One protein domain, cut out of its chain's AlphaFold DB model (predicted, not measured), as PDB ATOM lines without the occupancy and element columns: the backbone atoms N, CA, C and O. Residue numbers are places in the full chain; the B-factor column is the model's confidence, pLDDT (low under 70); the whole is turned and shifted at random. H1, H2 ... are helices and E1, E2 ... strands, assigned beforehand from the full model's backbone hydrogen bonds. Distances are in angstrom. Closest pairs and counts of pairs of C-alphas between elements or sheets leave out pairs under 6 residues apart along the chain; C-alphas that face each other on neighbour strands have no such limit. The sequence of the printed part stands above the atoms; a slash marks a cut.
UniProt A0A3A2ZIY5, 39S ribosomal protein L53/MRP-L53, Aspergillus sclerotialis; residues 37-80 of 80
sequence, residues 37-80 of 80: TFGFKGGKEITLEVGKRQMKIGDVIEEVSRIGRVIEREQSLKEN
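What this domain is: This is residues 37 to 80 of the 80 residues of the protein "39S ribosomal protein L53/MRP-L53" of Aspergillus sclerotialis (UniProt A0A3A2ZIY5). Picture one long helix, H1, with a small two-stranded hairpin, E1 and E2, running alongside it; the link of residues 49 to 56 turns the chain back from E2 into H1. The helix makes the long axis of a loose rod, and the hairpin is near its residues 60 to 72. The printed part has 44 residues, with two named strands and then one named helix, in the order E1, E2, H1; the sheet E1 - E2 is antiparallel and the class is mixed, helices and strands. The radius of gyration of the C-alphas is 12.2 A, and the C-alphas span 40 by 18 by 10 A.

Where its parts are: Find C-alpha 37 at (-2.315, -44.694, 22.119), where E1 begins; it runs through residues 37 to 40. After it look for E2, residues 44 to 48, 13.4 A from first to last C-alpha. Then find C-alpha 57 at (-15.106, -39.332, 17.336); from there H1, residues 57 to 78, runs 32.0 A to C-alpha 78 at (-0.984, -39.002, 46.084).

How they stand to each other: E1 and E2 form a hairpin, antiparallel at 155 degrees between their directions. Look at N 38 and O 46, 2.8 A apart, and N 46 and O 38, 2.9 A apart, both within hydrogen-bond range. C-alphas 37 and 47 face each other at 4.3 A. H1 and E2 are near each other, with 6 pairs of C-alphas within 10 A. H1 and E1 are near each other too, with 5 such pairs. In H1, 17 of 18 O i to N i+4 pairs are within hydrogen-bond range.

The domain as a whole: The two C-alphas farthest apart, of Gln 54 and Asn 80, are 39.8 A apart. The printed part has no cut. The link from E1 to E2 is tight and that from E2 to H1 is short. The mean pLDDT of the printed part is 85.9, and residues 79 to 80, at the chain's end, are under 70.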
ATOM      1  N   THR A  37      -2.975 -44.510  20.822       91.25
ATOM      2  CA  THR A  37      -2.315 -44.694  22.119       91.25
ATOM      3  C   THR A  37      -2.147 -43.348  22.810       91.25
ATOM      4  O   THR A  37      -1.693 -42.383  22.198       91.25
ATOM      5  N   PHE A  38      -2.506 -43.288  24.089       88.50
ATOM      6  CA  PHE A  38      -2.397 -42.110  24.940       88.50
ATOM      7  C   PHE A  38      -1.445 -42.402  26.093       88.50
ATOM      8  O   PHE A  38      -1.701 -43.301  26.895       88.50
ATOM      9  N   GLY A  39      -0.369 -41.624  26.189       87.25
ATOM     10  CA  GLY A  39       0.520 -41.609  27.347       87.25
ATOM     11  C   GLY A  39       0.120 -40.501  28.316       87.25
ATOM     12  O   GLY A  39      -0.031 -39.345  27.920       87.25
ATOM     13  N   PHE A  40      -0.038 -40.841  29.591       83.62
ATOM     14  CA  PHE A  40      -0.337 -39.892  30.659       83.62
ATOM     15  C   PHE A  40       0.889 -39.648  31.539       83.62
ATOM     16  O   PHE A  40       1.758 -40.509  31.713       83.62
ATOM     17  N   LYS A  41       0.927 -38.465  32.161       76.00
ATOM     18  CA  LYS A  41       1.927 -38.131  33.181       76.00
ATOM     19  C   LYS A  41       1.896 -39.204  34.280       76.00
ATOM     20  O   LYS A  41       0.829 -39.547  34.783       76.00
ATOM     21  N   GLY A  42       3.056 -39.758  34.627       74.88
ATOM     22  CA  GLY A  42       3.164 -40.904  35.542       74.88
ATOM     23  C   GLY A  42       3.330 -42.266  34.856       74.88
ATOM     24  O   GLY A  42       3.304 -43.280  35.544       74.88
ATOM     25  N   GLY A  43       3.521 -42.298  33.530       78.31
ATOM     26  CA  GLY A  43       3.921 -43.505  32.792       78.31
ATOM     27  C   GLY A  43       2.780 -44.476  32.484       78.31
ATOM     28  O   GLY A  43       3.030 -45.611  32.093       78.31
ATOM     29  N   LYS A  44       1.526 -44.051  32.670       81.44
ATOM     30  CA  LYS A  44       0.349 -44.851  32.318       81.44
ATOM     31  C   LYS A  44       0.055 -44.668  30.833       81.44
ATOM     32  O   LYS A  44      -0.177 -43.544  30.395       81.44
ATOM     33  N   GLU A  45       0.027 -45.762  30.088       86.75
ATOM     34  CA  GLU A  45      -0.313 -45.776  28.664       86.75
ATOM     35  C   GLU A  45      -1.622 -46.522  28.434       86.75
ATOM     36  O   GLU A  45      -1.905 -47.531  29.085       86.75
ATOM     37  N   ILE A  46      -2.448 -46.003  27.527       88.06
ATOM     38  CA  ILE A  46      -3.739 -46.594  27.179       88.06
ATOM     39  C   ILE A  46      -3.888 -46.623  25.668       88.06
ATOM     40  O   ILE A  46      -3.797 -45.588  25.013       88.06
ATOM     41  N   THR A  47      -4.197 -47.801  25.136       92.06
ATOM     42  CA  THR A  47      -4.461 -48.005  23.711       92.06
ATOM     43  C   THR A  47      -5.953 -48.204  23.472       92.06
ATOM     44  O   THR A  47      -6.584 -49.083  24.062       92.06
ATOM     45  N   LEU A  48      -6.523 -47.395  22.582       91.25
ATOM     46  CA  LEU A  48      -7.887 -47.513  22.084       91.25
ATOM     47  C   LEU A  48      -7.882 -48.172  20.700       91.25
ATOM     48  O   LEU A  48      -7.360 -47.624  19.730       91.25
ATOM     49  N   GLU A  49      -8.524 -49.336  20.596       92.38
ATOM     50  CA  GLU A  49      -8.754 -50.055  19.335       92.38
ATOM     51  C   GLU A  49      -9.933 -49.427  18.550       92.38
ATOM     52  O   GLU A  49     -10.993 -50.045  18.391       92.38
ATOM     53  N   VAL A  50      -9.768 -48.181  18.087       92.81
ATOM     54  CA  VAL A  50     -10.823 -47.348  17.467       92.81
ATOM     55  C   VAL A  50     -11.551 -48.076  16.334       92.81
ATOM     56  O   VAL A  50     -12.783 -48.121  16.310       92.81
ATOM     57  N   GLY A  51     -10.807 -48.687  15.410       90.06
ATOM     58  CA  GLY A  51     -11.386 -49.351  14.241       90.06
ATOM     59  C   GLY A  51     -12.132 -50.639  14.571       90.06
ATOM     60  O   GLY A  51     -13.194 -50.902  14.013       90.06
ATOM     61  N   LYS A  52     -11.611 -51.427  15.514       92.56
ATOM     62  CA  LYS A  52     -12.208 -52.712  15.913       92.56
ATOM     63  C   LYS A  52     -13.510 -52.518  16.682       92.56
ATOM     64  O   LYS A  52     -14.450 -53.283  16.501       92.56
ATOM     65  N   ARG A  53     -13.564 -51.483  17.523       90.50
ATOM     66  CA  ARG A  53     -14.752 -51.110  18.303       90.50
ATOM     67  C   ARG A  53     -15.720 -50.208  17.533       90.50
ATOM     68  O   ARG A  53     -16.741 -49.830  18.092       90.50
ATOM     69  N   GLN A  54     -15.399 -49.862  16.281       91.31
ATOM     70  CA  GLN A  54     -16.169 -48.937  15.443       91.31
ATOM     71  C   GLN A  54     -16.507 -47.618  16.160       91.31
ATOM     72  O   GLN A  54     -17.610 -47.087  16.028       91.31
ATOM     73  N   MET A  55     -15.553 -47.097  16.937       91.38
ATOM     74  CA  MET A  55     -15.761 -45.901  17.749       91.38
ATOM     75  C   MET A  55     -15.905 -44.669  16.859       91.38
ATOM     76  O   MET A  55     -15.084 -44.422  15.968       91.38
ATOM     77  N   LYS A  56     -16.925 -43.858  17.133       93.31
ATOM     78  CA  LYS A  56     -17.053 -42.520  16.555       93.31
ATOM     79  C   LYS A  56     -16.147 -41.551  17.305       93.31
ATOM     80  O   LYS A  56     -15.723 -41.800  18.430       93.31
ATOM     81  N   ILE A  57     -15.907 -40.386  16.703       89.56
ATOM     82  CA  ILE A  57     -15.106 -39.332  17.336       89.56
ATOM     83  C   ILE A  57     -15.664 -38.917  18.710       89.56
ATOM     84  O   ILE A  57     -14.888 -38.685  19.629       89.56
ATOM     85  N   GLY A  58     -16.994 -38.897  18.868       91.88
ATOM     86  CA  GLY A  58     -17.649 -38.624  20.151       91.88
ATOM     87  C   GLY A  58     -17.285 -39.656  21.217       91.88
ATOM     88  O   GLY A  58     -16.829 -39.281  22.292       91.88
ATOM     89  N   ASP A  59     -17.372 -40.944  20.875       91.19
ATOM     90  CA  ASP A  59     -17.038 -42.047  21.785       91.19
ATOM     91  C   ASP A  59     -15.569 -41.980  22.232       91.19
ATOM     92  O   ASP A  59     -15.253 -42.210  23.399       91.19
ATOM     93  N   VAL A  60     -14.659 -41.619  21.319       89.94
ATOM     94  CA  VAL A  60     -13.231 -41.440  21.636       89.94
ATOM     95  C   VAL A  60     -13.028 -40.280  22.613       89.94
ATOM     96  O   VAL A  60     -12.311 -40.435  23.602       89.94
ATOM     97  N   ILE A  61     -13.667 -39.130  22.374       91.12
ATOM     98  CA  ILE A  61     -13.564 -37.955  23.254       91.12
ATOM     99  C   ILE A  61     -14.094 -38.278  24.654       91.12
ATOM    100  O   ILE A  61     -13.452 -37.933  25.654       91.12
ATOM    101  N   GLU A  62     -15.242 -38.948  24.744       93.31
ATOM    102  CA  GLU A  62     -15.833 -39.347  26.019       93.31
ATOM    103  C   GLU A  62     -14.936 -40.316  26.793       93.31
ATOM    104  O   GLU A  62     -14.732 -40.133  27.998       93.31
ATOM    105  N   GLU A  63     -14.366 -41.313  26.112       88.88
ATOM    106  CA  GLU A  63     -13.481 -42.308  26.717       88.88
ATOM    107  C   GLU A  63     -12.225 -41.656  27.303       88.88
ATOM    108  O   GLU A  63     -11.925 -41.816  28.491       88.88
ATOM    109  N   VAL A  64     -11.538 -40.840  26.500       88.44
ATOM    110  CA  VAL A  64     -10.329 -40.122  26.927       88.44
ATOM    111  C   VAL A  64     -10.644 -39.175  28.088       88.44
ATOM    112  O   VAL A  64      -9.898 -39.128  29.066       88.44
ATOM    113  N   SER A  65     -11.782 -38.475  28.045       89.75
ATOM    114  CA  SER A  65     -12.211 -37.565  29.121       89.75
ATOM    115  C   SER A  65     -12.554 -38.301  30.418       89.75
ATOM    116  O   SER A  65     -12.351 -37.776  31.519       89.75
ATOM    117  N   ARG A  66     -13.112 -39.514  30.330       90.50
ATOM    118  CA  ARG A  66     -13.395 -40.351  31.504       90.50
ATOM    119  C   ARG A  66     -12.096 -40.801  32.162       90.50
ATOM    120  O   ARG A  66     -11.943 -40.644  33.370       90.50
ATOM    121  N   ILE A  67     -11.162 -41.300  31.359       87.56
ATOM    122  CA  ILE A  67      -9.842 -41.758  31.799       87.56
ATOM    123  C   ILE A  67      -9.042 -40.609  32.420       87.56
ATOM    124  O   ILE A  67      -8.506 -40.764  33.517       87.56
ATOM    125  N   GLY A  68      -9.002 -39.451  31.756       86.88
ATOM    126  CA  GLY A  68      -8.273 -38.276  32.231       86.88
ATOM    127  C   GLY A  68      -8.713 -37.850  33.632       86.88
ATOM    128  O   GLY A  68      -7.869 -37.675  34.505       86.88
ATOM    129  N   ARG A  69     -10.027 -37.811  33.889       89.00
ATOM    130  CA  ARG A  69     -10.584 -37.483  35.216       89.00
ATOM    131  C   ARG A  69     -10.198 -38.486  36.302       89.00
ATOM    132  O   ARG A  69     -10.008 -38.098  37.450       89.00
ATOM    133  N   VAL A  70     -10.111 -39.775  35.971       88.38
ATOM    134  CA  VAL A  70      -9.674 -40.800  36.934       88.38
ATOM    135  C   VAL A  70      -8.199 -40.608  37.274       88.38
ATOM    136  O   VAL A  70      -7.845 -40.609  38.448       88.38
ATOM    137  N   ILE A  71      -7.355 -40.378  36.268       85.56
ATOM    138  CA  ILE A  71      -5.912 -40.185  36.457       85.56
ATOM    139  C   ILE A  71      -5.617 -38.905  37.246       85.56
ATOM    140  O   ILE A  71      -4.787 -38.920  38.151       85.56
ATOM    141  N   GLU A  72      -6.320 -37.813  36.948       85.19
ATOM    142  CA  GLU A  72      -6.214 -36.549  37.686       85.19
ATOM    143  C   GLU A  72      -6.557 -36.737  39.172       85.19
ATOM    144  O   GLU A  72      -5.807 -36.310  40.050       85.19
ATOM    145  N   ARG A  73      -7.642 -37.466  39.467       87.00
ATOM    146  CA  ARG A  73      -8.013 -37.820  40.846       87.00
ATOM    147  C   ARG A  73      -6.948 -38.680  41.522       87.00
ATOM    148  O   ARG A  73      -6.557 -38.373  42.644       87.00
ATOM    149  N   GLU A  74      -6.463 -39.722  40.845       85.06
ATOM    150  CA  GLU A  74      -5.395 -40.599  41.347       85.06
ATOM    151  C   GLU A  74      -4.110 -39.819  41.679       85.06
ATOM    152  O   GLU A  74      -3.448 -40.141  42.665       85.06
ATOM    153  N   GLN A  75      -3.755 -38.803  40.888       82.00
ATOM    154  CA  GLN A  75      -2.609 -37.931  41.170       82.00
ATOM    155  C   GLN A  75      -2.879 -37.007  42.363       82.00
ATOM    156  O   GLN A  75      -2.060 -36.958  43.277       82.00
ATOM    157  N   SER A  76      -4.049 -36.363  42.418       80.12
ATOM    158  CA  SER A  76      -4.413 -35.456  43.522       80.12
ATOM    159  C   SER A  76      -4.441 -36.134  44.902       80.12
ATOM    160  O   SER A  76      -4.154 -35.503  45.916       80.12
ATOM    161  N   LEU A  77      -4.758 -37.434  44.950       80.00
ATOM    162  CA  LEU A  77      -4.777 -38.230  46.181       80.00
ATOM    163  C   LEU A  77      -3.377 -38.644  46.655       80.00
ATOM    164  O   LEU A  77      -3.222 -38.982  47.819       80.00
ATOM    165  N   LYS A  78      -2.380 -38.660  45.761       75.19
ATOM    166  CA  LYS A  78      -0.984 -39.002  46.084       75.19
ATOM    167  C   LYS A  78      -0.148 -37.794  46.500       75.19
ATOM    168  O   LYS A  78       0.907 -37.976  47.093       75.19
ATOM    169  N   GLU A  79      -0.572 -36.591  46.118       62.09
ATOM    170  CA  GLU A  79       0.104 -35.335  46.462       62.09
ATOM    171  C   GLU A  79      -0.340 -34.761  47.826       62.09
ATOM    172  O   GLU A  79       0.242 -33.775  48.275       62.09
ATOM    173  N   ASN A  80      -1.322 -35.384  48.494       49.09
ATOM    174  CA  ASN A  80      -1.700 -35.124  49.892       49.09
ATOM    175  C   ASN A  80      -1.094 -36.171  50.831       49.09
ATOM    176  O   ASN A  80      -0.783 -35.797  51.983       49.09
TER     177      ASN A  80